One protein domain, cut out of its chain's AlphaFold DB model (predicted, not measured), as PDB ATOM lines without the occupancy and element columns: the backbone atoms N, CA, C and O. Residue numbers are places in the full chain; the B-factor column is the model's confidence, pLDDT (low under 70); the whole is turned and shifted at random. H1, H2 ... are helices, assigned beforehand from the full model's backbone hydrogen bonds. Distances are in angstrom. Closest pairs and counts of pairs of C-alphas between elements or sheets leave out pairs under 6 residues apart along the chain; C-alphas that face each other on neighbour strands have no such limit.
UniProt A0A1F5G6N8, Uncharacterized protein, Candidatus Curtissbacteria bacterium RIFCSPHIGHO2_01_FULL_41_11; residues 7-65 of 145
ATOM      1  N   ASN A   7      12.520  41.830 -32.754       58.22
ATOM      2  CA  ASN A   7      11.699  40.827 -33.435       58.22
ATOM      3  C   ASN A   7      11.394  39.600 -32.561       58.22
ATOM      4  O   ASN A   7      10.335  38.997 -32.710       58.22
ATOM      5  N   ASN A   8      12.280  39.242 -31.632       61.44
ATOM      6  CA  ASN A   8      12.078  38.098 -30.743       61.44
ATOM      7  C   ASN A   8      11.114  38.432 -29.596       61.44
ATOM      8  O   ASN A   8      10.330  37.580 -29.191       61.44
ATOM      9  N   LEU A   9      11.116  39.685 -29.126       67.38
ATOM     10  CA  LEU A   9      10.111  40.203 -28.190       67.38
ATOM     11  C   LEU A   9       8.723  40.237 -28.837       67.38
ATOM     12  O   LEU A   9       7.756  39.773 -28.240       67.38
ATOM     13  N   ILE A  10       8.637  40.728 -30.077       67.50
ATOM     14  CA  ILE A  10       7.385  40.743 -30.846       67.50
ATOM     15  C   ILE A  10       6.891  39.309 -31.087       67.50
ATOM     16  O   ILE A  10       5.712  39.023 -30.897       67.50
ATOM     17  N   GLY A  11       7.792  38.383 -31.433       68.88
ATOM     18  CA  GLY A  11       7.461  36.968 -31.620       68.88
ATOM     19  C   GLY A  11       6.928  36.285 -30.357       68.88
ATOM     20  O   GLY A  11       5.970  35.514 -30.455       68.88
ATOM     21  N   ALA A  12       7.489  36.611 -29.189       70.25
ATOM     22  CA  ALA A  12       7.072  36.058 -27.902       70.25
ATOM     23  C   ALA A  12       5.729  36.606 -27.409       70.25
ATOM     24  O   ALA A  12       5.077  35.969 -26.580       70.25
ATOM     25  N   LEU A  13       5.305  37.768 -27.912       78.62
ATOM     26  CA  LEU A  13       4.068  38.450 -27.526       78.62
ATOM     27  C   LEU A  13       2.992  38.416 -28.617       78.62
ATOM     28  O   LEU A  13       1.920  38.977 -28.419       78.62
ATOM     29  N   SER A  14       3.242  37.734 -29.738       79.62
ATOM     30  CA  SER A  14       2.273  37.627 -30.827       79.62
ATOM     31  C   SER A  14       1.007  36.869 -30.413       79.62
ATOM     32  O   SER A  14       1.030  36.001 -29.526       79.62
ATOM     33  N   ASP A  15      -0.090  37.158 -31.113       78.44
ATOM     34  CA  ASP A  15      -1.403  36.532 -30.909       78.44
ATOM     35  C   ASP A  15      -1.544  35.136 -31.533       78.44
ATOM     36  O   ASP A  15      -2.604  34.517 -31.475       78.44
ATOM     37  N   GLU A  16      -0.469  34.565 -32.072       82.50
ATOM     38  CA  GLU A  16      -0.473  33.159 -32.472       82.50
ATOM     39  C   GLU A  16      -0.304  32.255 -31.247       82.50
ATOM     40  O   GLU A  16       0.631  32.473 -30.476       82.50
ATOM     41  N   PRO A  17      -1.136  31.216 -31.044       87.44
ATOM     42  CA  PRO A  17      -0.949  30.275 -29.946       87.44
ATOM     43  C   PRO A  17       0.427  29.609 -30.014       87.44
ATOM     44  O   PRO A  17       0.752  28.915 -30.976       87.44
ATOM     45  N   LYS A  18       1.222  29.779 -28.958       89.56
ATOM     46  CA  LYS A  18       2.537  29.148 -28.806       89.56
ATOM     47  C   LYS A  18       2.685  28.604 -27.399       89.56
ATOM     48  O   LYS A  18       2.109  29.146 -26.456       89.56
ATOM     49  N   ALA A  19       3.474  27.545 -27.271       93.38
ATOM     50  CA  ALA A  19       3.803  26.961 -25.982       93.38
ATOM     51  C   ALA A  19       4.518  27.987 -25.084       93.38
ATOM     52  O   ALA A  19       5.379  28.734 -25.560       93.38
ATOM     53  N   ILE A  20       4.189  28.002 -23.790       90.00
ATOM     54  CA  ILE A  20       4.817  28.890 -22.795       90.00
ATOM     55  C   ILE A  20       6.349  28.777 -22.845       90.00
ATOM     56  O   ILE A  20       7.039  29.795 -22.857       90.00
ATOM     57  N   GLY A  21       6.886  27.556 -22.945       89.56
ATOM     58  CA  GLY A  21       8.329  27.317 -23.026       89.56
ATOM     59  C   GLY A  21       8.986  27.949 -24.258       89.56
ATOM     60  O   GLY A  21      10.045  28.559 -24.137       89.56
ATOM     61  N   VAL A  22       8.328  27.887 -25.419       88.94
ATOM     62  CA  VAL A  22       8.827  28.494 -26.668       88.94
ATOM     63  C   VAL A  22       8.864  30.015 -26.548       88.94
ATOM     64  O   VAL A  22       9.852  30.642 -26.922       88.94
ATOM     65  N   ARG A  23       7.820  30.620 -25.971       87.62
ATOM     66  CA  ARG A  23       7.780  32.073 -25.760       87.62
ATOM     67  C   ARG A  23       8.855  32.537 -24.765       87.62
ATOM     68  O   ARG A  23       9.475  33.575 -24.979       87.62
ATOM     69  N   LEU A  24       9.127  31.765 -23.709       86.81
ATOM     70  CA  LEU A  24      10.233  32.037 -22.779       86.81
ATOM     71  C   LEU A  24      11.602  31.933 -23.474       86.81
ATOM     72  O   LEU A  24      12.459  32.797 -23.291       86.81
ATOM     73  N   GLU A  25      11.808  30.934 -24.331       85.81
ATOM     74  CA  GLU A  25      13.035  30.823 -25.126       85.81
ATOM     75  C   GLU A  25      13.197  32.008 -26.095       85.81
ATOM     76  O   GLU A  25      14.297  32.551 -26.254       85.81
ATOM     77  N   GLU A  26      12.112  32.463 -26.727       81.44
ATOM     78  CA  GLU A  26      12.095  33.659 -27.579       81.44
ATOM     79  C   GLU A  26      12.516  34.913 -26.795       81.44
ATOM     80  O   GLU A  26      13.357  35.669 -27.291       81.44
ATOM     81  N   LEU A  27      12.068  35.050 -25.538       75.69
ATOM     82  CA  LEU A  27      12.509  36.091 -24.596       75.69
ATOM     83  C   LEU A  27      13.951  35.920 -24.086       75.69
ATOM     84  O   LEU A  27      14.495  36.843 -23.484       75.69
ATOM     85  N   GLY A  28      14.598  34.787 -24.365       73.12
ATOM     86  CA  GLY A  28      16.001  34.542 -24.030       73.12
ATOM     87  C   GLY A  28      16.239  33.781 -22.732       73.12
ATOM     88  O   GLY A  28      17.392  33.688 -22.317       73.12
ATOM     89  N   PHE A  29      15.200  33.204 -22.128       81.00
ATOM     90  CA  PHE A  29      15.375  32.287 -21.006       81.00
ATOM     91  C   PHE A  29      16.007  30.969 -21.470       81.00
ATOM     92  O   PHE A  29      15.690  30.463 -22.550       81.00
ATOM     93  N   ASP A  30      16.883  30.400 -20.641       81.25
ATOM     94  CA  ASP A  30      17.469  29.083 -20.892       81.25
ATOM     95  C   ASP A  30      16.416  27.980 -20.645       81.25
ATOM     96  O   ASP A  30      15.895  27.869 -19.526       81.25
ATOM     97  N   PRO A  31      16.112  27.123 -21.640       81.25
ATOM     98  CA  PRO A  31      15.182  26.007 -21.477       81.25
ATOM     99  C   PRO A  31      15.518  25.074 -20.301       81.25
ATOM    100  O   PRO A  31      14.609  24.531 -19.673       81.25
ATOM    101  N   GLN A  32      16.804  24.892 -19.973       81.31
ATOM    102  CA  GLN A  32      17.244  24.050 -18.854       81.31
ATOM    103  C   GLN A  32      16.992  24.685 -17.486       81.31
ATOM    104  O   GLN A  32      16.887  23.975 -16.486       81.31
ATOM    105  N   GLU A  33      16.944  26.011 -17.404       80.38
ATOM    106  CA  GLU A  33      16.625  26.716 -16.162       80.38
ATOM    107  C   GLU A  33      15.119  26.829 -15.968       80.38
ATOM    108  O   GLU A  33      14.610  26.629 -14.865       80.38
ATOM    109  N   VAL A  34      14.395  27.067 -17.058       83.94
ATOM    110  CA  VAL A  34      12.934  27.125 -17.075       83.94
ATOM    111  C   VAL A  34      12.320  25.777 -16.678       83.94
ATOM    112  O   VAL A  34      11.402  25.751 -15.860       83.94
ATOM    113  N   SER A  35      12.861  24.654 -17.162       84.81
ATOM    114  CA  SER A  35      12.377  23.305 -16.815       84.81
ATOM    115  C   SER A  35      12.603  22.909 -15.351       84.81
ATOM    116  O   SER A  35      11.937  22.011 -14.843       84.81
ATOM    117  N   LYS A  36      13.505  23.594 -14.635       85.12
ATOM    118  CA  LYS A  36      13.680  23.422 -13.181       85.12
ATOM    119  C   LYS A  36      12.631  24.185 -12.370       85.12
ATOM    120  O   LYS A  36      12.416  23.856 -11.207       85.12
ATOM    121  N   LYS A  37      12.024  25.223 -12.956       84.12
ATOM    122  CA  LYS A  37      11.081  26.139 -12.291       84.12
ATOM    123  C   LYS A  37       9.618  25.813 -12.608       84.12
ATOM    124  O   LYS A  37       8.748  26.082 -11.784       84.12
ATOM    125  N   PHE A  38       9.344  25.212 -13.765       87.19
ATOM    126  CA  PHE A  38       7.993  24.923 -14.247       87.19
ATOM    127  C   PHE A  38       7.878  23.481 -14.750       87.19
ATOM    128  O   PHE A  38       8.841  22.924 -15.272       87.19
ATOM    129  N   SER A  39       6.694  22.879 -14.611       89.81
ATOM    130  CA  SER A  39       6.438  21.527 -15.118       89.81
ATOM    131  C   SER A  39       6.408  21.486 -16.647       89.81
ATOM    132  O   SER A  39       6.009  22.453 -17.299       89.81
ATOM    133  N   GLU A  40       6.770  20.340 -17.226       89.12
ATOM    134  CA  GLU A  40       6.733  20.130 -18.680       89.12
ATOM    135  C   GLU A  40       5.334  20.366 -19.266       89.12
ATOM    136  O   GLU A  40       5.211  21.037 -20.288       89.12
ATOM    137  N   ASP A  41       4.280  19.920 -18.575       88.88
ATOM    138  CA  ASP A  41       2.888  20.133 -18.992       88.88
ATOM    139  C   ASP A  41       2.522  21.620 -19.085       88.88
ATOM    140  O   ASP A  41       1.816  22.044 -20.001       88.88
ATOM    141  N   LEU A  42       3.020  22.432 -18.145       89.00
ATOM    142  CA  LEU A  42       2.792  23.873 -18.152       89.00
ATOM    143  C   LEU A  42       3.580  24.536 -19.285       89.00
ATOM    144  O   LEU A  42       3.043  25.374 -20.002       89.00
ATOM    145  N   LEU A  43       4.835  24.134 -19.487       91.19
ATOM    146  CA  LEU A  43       5.683  24.673 -20.551       91.19
ATOM    147  C   LEU A  43       5.180  24.309 -21.949       91.19
ATOM    148  O   LEU A  43       5.325  25.115 -22.868       91.19
ATOM    149  N   ALA A  44       4.559  23.140 -22.103       92.56
ATOM    150  CA  ALA A  44       3.935  22.690 -23.340       92.56
ATOM    151  C   ALA A  44       2.568  23.347 -23.608       92.56
ATOM    152  O   ALA A  44       2.047  23.224 -24.717       92.56
ATOM    153  N   MET A  45       1.983  24.051 -22.631       91.12
ATOM    154  CA  MET A  45       0.652  24.641 -22.762       91.12
ATOM    155  C   MET A  45       0.643  25.744 -23.833       91.12
ATOM    156  O   MET A  45       1.359  26.741 -23.689       91.12
ATOM    157  N   PRO A  46      -0.166  25.610 -24.899       91.50
ATOM    158  CA  PRO A  46      -0.296  26.649 -25.906       91.50
ATOM    159  C   PRO A  46      -1.126  27.806 -25.352       91.50
ATOM    160  O   PRO A  46      -2.262  27.626 -24.914       91.50
ATOM    161  N   VAL A  47      -0.563  29.010 -25.393       86.56
ATOM    162  CA  VAL A  47      -1.213  30.233 -24.917       86.56
ATOM    163  C   VAL A  47      -1.092  31.356 -25.944       86.56
ATOM    164  O   VAL A  47      -0.133  31.417 -26.720       86.56
ATOM    165  N   TYR A  48      -2.075  32.254 -25.929       86.62
ATOM    166  CA  TYR A  48      -2.038  33.541 -26.625       86.62
ATOM    167  C   TYR A  48      -1.100  34.526 -25.913       86.62
ATOM    168  O   TYR A  48      -0.797  34.340 -24.730       86.62
ATOM    169  N   GLY A  49      -0.666  35.582 -26.608       78.06
ATOM    170  CA  GLY A  49       0.248  36.589 -26.061       78.06
ATOM    171  C   GLY A  49      -0.284  37.233 -24.778       78.06
ATOM    172  O   GLY A  49       0.428  37.315 -23.779       78.06
ATOM    173  N   SER A  50      -1.573  37.576 -24.746       79.56
ATOM    174  CA  SER A  50      -2.249  38.137 -23.564       79.56
ATOM    175  C   SER A  50      -2.211  37.208 -22.339       79.56
ATOM    176  O   SER A  50      -1.870  37.635 -21.233       79.56
ATOM    177  N   SER A  51      -2.491  35.919 -22.531       82.06
ATOM    178  CA  SER A  51      -2.393  34.902 -21.475       82.06
ATOM    179  C   SER A  51      -0.949  34.646 -21.046       82.06
ATOM    180  O   SER A  51      -0.696  34.372 -19.874       82.06
ATOM    181  N   PHE A  52       0.006  34.767 -21.968       86.69
ATOM    182  CA  PHE A  52       1.427  34.655 -21.657       86.69
ATOM    183  C   PHE A  52       1.929  35.829 -20.804       86.69
ATOM    184  O   PHE A  52       2.653  35.610 -19.836       86.69
ATOM    185  N   ILE A  53       1.485  37.060 -21.080       80.81
ATOM    186  CA  ILE A  53       1.781  38.227 -20.230       80.81
ATOM    187  C   ILE A  53       1.261  37.993 -18.811       80.81
ATOM    188  O   ILE A  53       1.984  38.217 -17.840       80.81
ATOM    189  N   LYS A  54       0.031  37.487 -18.684       79.38
ATOM    190  CA  LYS A  54      -0.538  37.138 -17.381       79.38
ATOM    191  C   LYS A  54       0.274  36.052 -16.672       79.38
ATOM    192  O   LYS A  54       0.574  36.197 -15.493       79.38
ATOM    193  N   PHE A  55       0.708  35.020 -17.393       86.50
ATOM    194  CA  PHE A  55       1.617  34.007 -16.856       86.50
ATOM    195  C   PHE A  55       2.915  34.626 -16.306       86.50
ATOM    196  O   PHE A  55       3.328  34.274 -15.201       86.50
ATOM    197  N   LEU A  56       3.536  35.573 -17.020       84.25
ATOM    198  CA  LEU A  56       4.743  36.266 -16.547       84.25
ATOM    199  C   LEU A  56       4.482  37.084 -15.273       84.25
ATOM    200  O   LEU A  56       5.307  37.082 -14.362       84.25
ATOM    201  N   GLN A  57       3.334  37.761 -15.197       79.44
ATOM    202  CA  GLN A  57       2.927  38.541 -14.024       79.44
ATOM    203  C   GLN A  57       2.670  37.649 -12.805       79.44
ATOM    204  O   GLN A  57       3.192  37.922 -11.725       79.44
ATOM    205  N   ASP A  58       1.914  36.567 -12.989       81.94
ATOM    206  CA  ASP A  58       1.525  35.645 -11.919       81.94
ATOM    207  C   ASP A  58       2.731  34.864 -11.370       81.94
ATOM    208  O   ASP A  58       2.771  34.514 -10.192       81.94
ATOM    209  N   ASN A  59       3.750  34.633 -12.206       82.00
ATOM    210  CA  ASN A  59       4.960  33.891 -11.845       82.00
ATOM    211  C   ASN A  59       6.181  34.794 -11.643       82.00
ATOM    212  O   ASN A  59       7.312  34.309 -11.613       82.00
ATOM    213  N   ARG A  60       5.969  36.103 -11.460       78.25
ATOM    214  CA  ARG A  60       7.032  37.098 -11.271       78.25
ATOM    215  C   ARG A  60       8.076  36.666 -10.236       78.25
ATOM    216  O   ARG A  60       9.263  36.768 -10.507       78.25
ATOM    217  N   SER A  61       7.660  36.104  -9.103       74.62
ATOM    218  CA  SER A  61       8.558  35.640  -8.031       74.62
ATOM    219  C   SER A  61       9.474  34.468  -8.431       74.62
ATOM    220  O   SER A  61      10.582  34.338  -7.908       74.62
ATOM    221  N   ALA A  62       9.052  33.631  -9.387       70.62
ATOM    222  CA  ALA A  62       9.882  32.570  -9.965       70.62
ATOM    223  C   ALA A  62      10.990  33.135 -10.877       70.62
ATOM    224  O   ALA A  62      12.030  32.498 -11.076       70.62
ATOM    225  N   PHE A  63      10.783  34.352 -11.385       68.38
ATOM    226  CA  PHE A  63      11.756  35.115 -12.166       68.38
ATOM    227  C   PHE A  63      12.567  36.104 -11.304       68.38
ATOM    228  O   PHE A  63      13.699  36.413 -11.652       68.38
ATOM    229  N   GLU A  64      12.046  36.557 -10.156       60.84
ATOM    230  CA  GLU A  64      12.706  37.529  -9.257       60.84
ATOM    231  C   GLU A  64      13.943  36.984  -8.529       60.84
ATOM    232  O   GLU A  64      14.764  37.771  -8.065       60.84
ATOM    233  N   ASN A  65      14.108  35.661  -8.440       47.47
ATOM    234  CA  ASN A  65      15.274  35.044  -7.796       47.47
ATOM    235  C   ASN A  65      16.478  34.837  -8.730       47.47
ATOM    236  O   ASN A  65      17.443  34.190  -8.329       47.47
TER     237      ASN A  65
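This is residues 7 to 65 of the 145 residues of an uncharacterized protein of Candidatus Curtissbacteria bacterium RIFCSPHIGHO2_01_FULL_41_11 (UniProt A0A1F5G6N8). The longest helix, H5, runs along one side of a small cluster of short helices, about perpendicular to H2, the helix nearest the middle. H1, H2 and H3 make a zigzag with H2 between the other two, H4 packs on H2, and H6 turns off the end of H5 toward H3. The printed part has 59 residues, with six named helices in the order H1, H2, H3, H4, H5, H6 and no named strand; its class is all helix. The whole is compact, with a radius of gyration of the C-alphas of 10.5 A, and rounded, spanning 27 by 21 by 19 A.

H5, residues 49 to 58, measures 14.2 A from first to last C-alpha and begins with C-alpha 49 at (0.248, 36.589, -26.061). H1, residues 7 to 13, begins with C-alpha 7 at (11.699, 40.827, -33.435) and measures 9.9 A. H2, residues 20 to 26, also measures 9.9 A, and H3, residues 31 to 37, measures 10.1 A. H4, residues 40 to 43, measures 5.0 A. H6, residues 60 to 64, measures 6.0 A and ends with C-alpha 64 at (12.706, 37.529, -9.257).

H5 touches H1, about perpendicular at 75 degrees; their closest C-alphas, those of Gly 49 and Leu 13, are 4.5 A apart. H5 and H2 are close but not clearly touching, about perpendicular at 81 degrees, with the C-alphas of Phe 52 and Ile 20 closest at 6.8 A. H2 is the hub and touches three helices. H1 and H2 form a helical hairpin, at a shallow tilt of 16 degrees, opposite ways, with the C-alphas of Ala 12 and Arg 23 closest at 4.6 A. H2 and H3 form another helical hairpin, at a steep tilt of 42 degrees, opposite ways, with the C-alphas of Glu 25 and Pro 31 closest at 6.4 A. H4 touches H2, the closest C-alphas being those of Leu 43 and Gly 21, 4.5 A apart. The helix packing is mostly crossed, but only just: 1 of 3 touching pairs with a tilt is shallow. H5 and H6 meet only through their link. H6 and H3 are close but not clearly touching, with the C-alphas of Ala 62 and Lys 37 closest at 6.9 A. H3 and H5 are apart. Residues 18 to 19 pair with residues 46 to 47, antiparallel, as strands do. In H1, H2, H5 and H6 every O i to N i+4 pair is within hydrogen-bond range; in H3, 1 of 3 is, beside 2 of 4 O i to N i+3 pairs, and H4 is too short for an O i to N i+4 pair.

The two C-alphas farthest apart, those of Glu 16 and Asn 65, are 29.3 A apart. The printed part has no cut. The link from H1 to H2 is short, and the other links are tight. The mean pLDDT of the printed part is 80.8; residues 7 to 11 and 63 to 65 are under 70.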